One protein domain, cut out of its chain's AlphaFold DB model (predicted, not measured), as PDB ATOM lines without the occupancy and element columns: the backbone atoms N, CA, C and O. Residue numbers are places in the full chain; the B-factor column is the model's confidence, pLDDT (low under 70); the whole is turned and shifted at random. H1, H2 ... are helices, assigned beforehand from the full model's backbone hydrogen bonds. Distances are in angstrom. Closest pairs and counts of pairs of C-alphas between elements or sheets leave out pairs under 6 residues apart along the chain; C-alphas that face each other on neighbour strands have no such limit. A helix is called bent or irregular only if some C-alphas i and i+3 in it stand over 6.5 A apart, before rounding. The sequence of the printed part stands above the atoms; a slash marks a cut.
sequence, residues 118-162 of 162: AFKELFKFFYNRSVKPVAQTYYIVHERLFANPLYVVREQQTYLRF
ATOM      1  N   ALA A 118      -8.902  31.516  -9.357       77.19
ATOM      2  CA  ALA A 118      -9.963  32.145 -10.135       77.19
ATOM      3  C   ALA A 118     -10.890  31.107 -10.782       77.19
ATOM      4  O   ALA A 118     -12.110  31.215 -10.663       77.19
ATOM      5  N   PHE A 119     -10.323  30.056 -11.389       77.88
ATOM      6  CA  PHE A 119     -11.127  28.955 -11.909       77.88
ATOM      7  C   PHE A 119     -11.890  28.247 -10.791       77.88
ATOM      8  O   PHE A 119     -13.063  27.940 -10.963       77.88
ATOM      9  N   LYS A 120     -11.263  28.001  -9.636       81.56
ATOM     10  CA  LYS A 120     -11.922  27.332  -8.504       81.56
ATOM     11  C   LYS A 120     -13.139  28.100  -8.002       81.56
ATOM     12  O   LYS A 120     -14.175  27.480  -7.784       81.56
ATOM     13  N   GLU A 121     -13.045  29.417  -7.833       80.88
ATOM     14  CA  GLU A 121     -14.195  30.219  -7.391       80.88
ATOM     15  C   GLU A 121     -15.290  30.297  -8.463       80.88
ATOM     16  O   GLU A 121     -16.469  30.147  -8.137       80.88
ATOM     17  N   LEU A 122     -14.923  30.413  -9.743       73.75
ATOM     18  CA  LEU A 122     -15.884  30.347 -10.844       73.75
ATOM     19  C   LEU A 122     -16.586  28.981 -10.894       73.75
ATOM     20  O   LEU A 122     -17.813  28.891 -10.881       73.75
ATOM     21  N   PHE A 123     -15.815  27.896 -10.890       76.62
ATOM     22  CA  PHE A 123     -16.335  26.536 -10.938       76.62
ATOM     23  C   PHE A 123     -17.182  26.207  -9.711       76.62
ATOM     24  O   PHE A 123     -18.180  25.511  -9.829       76.62
ATOM     25  N   LYS A 124     -16.853  26.740  -8.533       81.06
ATOM     26  CA  LYS A 124     -17.648  26.577  -7.309       81.06
ATOM     27  C   LYS A 124     -19.055  27.152  -7.444       81.06
ATOM     28  O   LYS A 124     -19.991  26.548  -6.918       81.06
ATOM     29  N   PHE A 125     -19.235  28.272  -8.148       76.94
ATOM     30  CA  PHE A 125     -20.571  28.792  -8.458       76.94
ATOM     31  C   PHE A 125     -21.377  27.778  -9.286       76.94
ATOM     32  O   PHE A 125     -22.466  27.372  -8.871       76.94
ATOM     33  N   PHE A 126     -20.807  27.289 -10.391       71.50
ATOM     34  CA  PHE A 126     -21.451  26.299 -11.263       71.50
ATOM     35  C   PHE A 126     -21.694  24.959 -10.568       71.50
ATOM     36  O   PHE A 126     -22.781  24.390 -10.654       71.50
ATOM     37  N   TYR A 127     -20.705  24.474  -9.822       78.50
ATOM     38  CA  TYR A 127     -20.800  23.247  -9.050       78.50
ATOM     39  C   TYR A 127     -21.960  23.320  -8.061       78.50
ATOM     40  O   TYR A 127     -22.787  22.416  -8.021       78.50
ATOM     41  N   ASN A 128     -22.069  24.407  -7.294       80.44
ATOM     42  CA  ASN A 128     -23.144  24.553  -6.316       80.44
ATOM     43  C   ASN A 128     -24.528  24.673  -6.963       80.44
ATOM     44  O   ASN A 128     -25.492  24.174  -6.387       80.44
ATOM     45  N   ARG A 129     -24.627  25.325  -8.127       72.69
ATOM     46  CA  ARG A 129     -25.900  25.542  -8.819       72.69
ATOM     47  C   ARG A 129     -26.392  24.301  -9.563       72.69
ATOM     48  O   ARG A 129     -27.573  23.991  -9.471       72.69
ATOM     49  N   SER A 130     -25.507  23.613 -10.280       68.38
ATOM     50  CA  SER A 130     -25.901  22.601 -11.269       68.38
ATOM     51  C   SER A 130     -25.467  21.187 -10.892       68.38
ATOM     52  O   SER A 130     -26.227  20.245 -11.067       68.38
ATOM     53  N   VAL A 131     -24.261  21.009 -10.343       76.38
ATOM     54  CA  VAL A 131     -23.704  19.662 -10.097       76.38
ATOM     55  C   VAL A 131     -24.118  19.117  -8.730       76.38
ATOM     56  O   VAL A 131     -24.538  17.968  -8.601       76.38
ATOM     57  N   LYS A 132     -24.018  19.946  -7.690       80.56
ATOM     58  CA  LYS A 132     -24.255  19.557  -6.299       80.56
ATOM     59  C   LYS A 132     -25.678  19.036  -6.051       80.56
ATOM     60  O   LYS A 132     -25.775  17.985  -5.418       80.56
ATOM     61  N   PRO A 133     -26.764  19.680  -6.527       80.00
ATOM     62  CA  PRO A 133     -28.122  19.186  -6.274       80.00
ATOM     63  C   PRO A 133     -28.379  17.812  -6.910       80.00
ATOM     64  O   PRO A 133     -28.979  16.934  -6.286       80.00
ATOM     65  N   VAL A 134     -27.862  17.598  -8.124       78.12
ATOM     66  CA  VAL A 134     -27.971  16.328  -8.855       78.12
ATOM     67  C   VAL A 134     -27.202  15.230  -8.126       78.12
ATOM     68  O   VAL A 134     -27.760  14.181  -7.811       78.12
ATOM     69  N   ALA A 135     -25.945  15.498  -7.759       83.88
ATOM     70  CA  ALA A 135     -25.118  14.548  -7.020       83.88
ATOM     71  C   ALA A 135     -25.745  14.158  -5.670       83.88
ATOM     72  O   ALA A 135     -25.749  12.985  -5.302       83.88
ATOM     73  N   GLN A 136     -26.318  15.123  -4.943       86.06
ATOM     74  CA  GLN A 136     -27.040  14.861  -3.695       86.06
ATOM     75  C   GLN A 136     -28.277  13.990  -3.918       86.06
ATOM     76  O   GLN A 136     -28.524  13.070  -3.139       86.06
ATOM     77  N   THR A 137     -29.033  14.249  -4.985       84.56
ATOM     78  CA  THR A 137     -30.202  13.441  -5.350       84.56
ATOM     79  C   THR A 137     -29.792  12.004  -5.648       84.56
ATOM     80  O   THR A 137     -30.359  11.078  -5.073       84.56
ATOM     81  N   TYR A 138     -28.758  11.809  -6.468       84.19
ATOM     82  CA  TYR A 138     -28.267  10.480  -6.833       84.19
ATOM     83  C   TYR A 138     -27.728   9.727  -5.619       84.19
ATOM     84  O   TYR A 138     -28.019   8.545  -5.458       84.19
ATOM     85  N   TYR A 139     -27.018  10.416  -4.724       89.69
ATOM     86  CA  TYR A 139     -26.575   9.839  -3.461       89.69
ATOM     87  C   TYR A 139     -27.760   9.386  -2.595       89.69
ATOM     88  O   TYR A 139     -27.795   8.247  -2.145       89.69
ATOM     89  N   ILE A 140     -28.773  10.233  -2.399       90.06
ATOM     90  CA  ILE A 140     -29.952   9.876  -1.592       90.06
ATOM     91  C   ILE A 140     -30.718   8.707  -2.220       90.06
ATOM     92  O   ILE A 140     -31.168   7.815  -1.501       90.06
ATOM     93  N   VAL A 141     -30.883   8.706  -3.544       86.88
ATOM     94  CA  VAL A 141     -31.528   7.605  -4.271       86.88
ATOM     95  C   VAL A 141     -30.728   6.320  -4.100       86.88
ATOM     96  O   VAL A 141     -31.325   5.305  -3.760       86.88
ATOM     97  N   HIS A 142     -29.403   6.367  -4.254       89.69
ATOM     98  CA  HIS A 142     -28.514   5.236  -4.002       89.69
ATOM     99  C   HIS A 142     -28.708   4.680  -2.587       89.69
ATOM    100  O   HIS A 142     -29.058   3.513  -2.432       89.69
ATOM    101  N   GLU A 143     -28.569   5.519  -1.559       92.25
ATOM    102  CA  GLU A 143     -28.707   5.088  -0.163       92.25
ATOM    103  C   GLU A 143     -30.074   4.445   0.102       92.25
ATOM    104  O   GLU A 143     -30.166   3.396   0.737       92.25
ATOM    105  N   ARG A 144     -31.154   5.029  -0.432       88.38
ATOM    106  CA  ARG A 144     -32.514   4.486  -0.286       88.38
ATOM    107  C   ARG A 144     -32.713   3.179  -1.044       88.38
ATOM    108  O   ARG A 144     -33.387   2.286  -0.534       88.38
ATOM    109  N   LEU A 145     -32.150   3.078  -2.244       85.31
ATOM    110  CA  LEU A 145     -32.217   1.889  -3.081       85.31
ATOM    111  C   LEU A 145     -31.535   0.722  -2.355       85.31
ATOM    112  O   LEU A 145     -32.155  -0.315  -2.130       85.31
ATOM    113  N   PHE A 146     -30.302   0.923  -1.889       89.06
ATOM    114  CA  PHE A 146     -29.519  -0.116  -1.221       89.06
ATOM    115  C   PHE A 146     -29.942  -0.396   0.226       89.06
ATOM    116  O   PHE A 146     -29.685  -1.492   0.725       89.06
ATOM    117  N   ALA A 147     -30.678   0.510   0.874       92.94
ATOM    118  CA  ALA A 147     -31.353   0.221   2.141       92.94
ATOM    119  C   ALA A 147     -32.470  -0.836   2.009       92.94
ATOM    120  O   ALA A 147     -32.882  -1.415   3.015       92.94
ATOM    121  N   ASN A 148     -32.957  -1.123   0.792       92.38
ATOM    122  CA  ASN A 148     -33.936  -2.179   0.529       92.38
ATOM    123  C   ASN A 148     -33.472  -3.129  -0.596       92.38
ATOM    124  O   ASN A 148     -33.921  -3.012  -1.740       92.38
ATOM    125  N   PRO A 149     -32.633  -4.132  -0.276       90.88
ATOM    126  CA  PRO A 149     -32.061  -5.047  -1.268       90.88
ATOM    127  C   PRO A 149     -33.104  -5.798  -2.107       90.88
ATOM    128  O   PRO A 149     -32.885  -6.053  -3.290       90.88
ATOM    129  N   LEU A 150     -34.262  -6.132  -1.523       92.25
ATOM    130  CA  LEU A 150     -35.338  -6.837  -2.231       92.25
ATOM    131  C   LEU A 150     -35.996  -5.963  -3.302       92.25
ATOM    132  O   LEU A 150     -36.387  -6.467  -4.356       92.25
ATOM    133  N   TYR A 151     -36.121  -4.661  -3.039       87.88
ATOM    134  CA  TYR A 151     -36.590  -3.704  -4.033       87.88
ATOM    135  C   TYR A 151     -35.585  -3.587  -5.188       87.88
ATOM    136  O   TYR A 151     -35.991  -3.687  -6.339       87.88
ATOM    137  N   VAL A 152     -34.276  -3.510  -4.904       88.12
ATOM    138  CA  VAL A 152     -33.229  -3.458  -5.949       88.12
ATOM    139  C   VAL A 152     -33.300  -4.653  -6.892       88.12
ATOM    140  O   VAL A 152     -33.323  -4.479  -8.108       88.12
ATOM    141  N   VAL A 153     -33.375  -5.868  -6.339       90.88
ATOM    142  CA  VAL A 153     -33.456  -7.096  -7.143       90.88
ATOM    143  C   VAL A 153     -34.705  -7.086  -8.029       90.88
ATOM    144  O   VAL A 153     -34.636  -7.480  -9.192       90.88
ATOM    145  N   ARG A 154     -35.841  -6.599  -7.516       89.75
ATOM    146  CA  ARG A 154     -37.086  -6.481  -8.288       89.75
ATOM    147  C   ARG A 154     -36.958  -5.483  -9.440       89.75
ATOM    148  O   ARG A 154     -37.368  -5.805 -10.555       89.75
ATOM    149  N   GLU A 155     -36.408  -4.300  -9.187       86.12
ATOM    150  CA  GLU A 155     -36.223  -3.273 -10.217       86.12
ATOM    151  C   GLU A 155     -35.254  -3.747 -11.306       86.12
ATOM    152  O   GLU A 155     -35.561  -3.643 -12.491       86.12
ATOM    153  N   GLN A 156     -34.137  -4.382 -10.927       87.69
ATOM    154  CA  GLN A 156     -33.194  -4.987 -11.879       87.69
ATOM    155  C   GLN A 156     -33.867  -6.049 -12.753       87.69
ATOM    156  O   GLN A 156     -33.722  -6.039 -13.974       87.69
ATOM    157  N   GLN A 157     -34.643  -6.949 -12.143       90.88
ATOM    158  CA  GLN A 157     -35.401  -7.961 -12.880       90.88
ATOM    159  C   GLN A 157     -36.459  -7.356 -13.805       90.88
ATOM    160  O   GLN A 157     -36.808  -7.983 -14.800       90.88
ATOM    161  N   THR A 158     -36.993  -6.179 -13.479       87.88
ATOM    162  CA  THR A 158     -37.993  -5.485 -14.299       87.88
ATOM    163  C   THR A 158     -37.334  -4.782 -15.481       87.88
ATOM    164  O   THR A 158     -37.814  -4.922 -16.599       87.88
ATOM    165  N   TYR A 159     -36.204  -4.102 -15.259       78.00
ATOM    166  CA  TYR A 159     -35.423  -3.449 -16.312       78.00
ATOM    167  C   TYR A 159     -34.947  -4.444 -17.380       78.00
ATOM    168  O   TYR A 159     -35.115  -4.192 -18.562       78.00
ATOM    169  N   LEU A 160     -34.436  -5.610 -16.964       82.88
ATOM    170  CA  LEU A 160     -33.917  -6.650 -17.865       82.88
ATOM    171  C   LEU A 160     -34.994  -7.420 -18.657       82.88
ATOM    172  O   LEU A 160     -34.657  -8.327 -19.416       82.88
ATOM    173  N   ARG A 161     -36.285  -7.135 -18.441       74.94
ATOM    174  CA  ARG A 161     -37.391  -7.731 -19.217       74.94
ATOM    175  C   ARG A 161     -37.742  -6.938 -20.475       74.94
ATOM    176  O   ARG A 161     -38.512  -7.452 -21.286       74.94
ATOM    177  N   PHE A 162     -37.226  -5.720 -20.598       50.62
ATOM    178  CA  PHE A 162     -37.327  -4.874 -21.784       50.62
ATOM    179  C   PHE A 162     -36.015  -4.928 -22.570       50.62
ATOM    180  O   PHE A 162     -36.091  -4.757 -23.805       50.62
TER     181      PHE A 162
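AT A GLANCE: This is residues 118 to 162 of the 162 residues of the protein "Secreted protein" of Beggiatoa sp. PS (UniProt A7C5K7). A long helix, H1, bends partway into arms H1a and H1b, and a shorter helix, H2, turns off its far end to make an open L. The 45 printed residues, with two named helices in the order H1, H2, are all helix by class and extended, with a radius of gyration of the C-alphas of 16.3 A and spans of 48 by 24 by 11 A.

HOW THE PARTS SIT: H1, residues 118 to 146, was assigned as one helix by its hydrogen bonds but is bent: C-alphas 129 and 132 are 6.7 A apart. Its arms H1a, residues 118 to 129, and H1b, residues 132 to 146, are near each other at a steep tilt of 52 degrees. H2, residues 149 to 159, is about perpendicular to H1b at 73 degrees. They only just touch, only at the corner, with 3 pairs of C-alphas within 8 A; the closest are Leu 145 and Val 152, 6.2 A. H1a and H2 are apart. In H1a, H1b and H2 every O i to N i+4 pair is within hydrogen-bond range.

IN THESE COORDINATES: H1a starts at C-alpha 118 (-9.963, 32.145, -10.135) and measures 17.3 A, H1b 21.0 A. H2, 15.5 A, ends at C-alpha 159 (-35.423, -3.449, -16.312).

THE WHOLE: The C-alphas farthest apart, Ala 118 and Arg 161, are 49.2 A apart. The printed part has no cut; the link from H1 to H2 is tight. Residues 130 and 162 are under pLDDT 70 in this model.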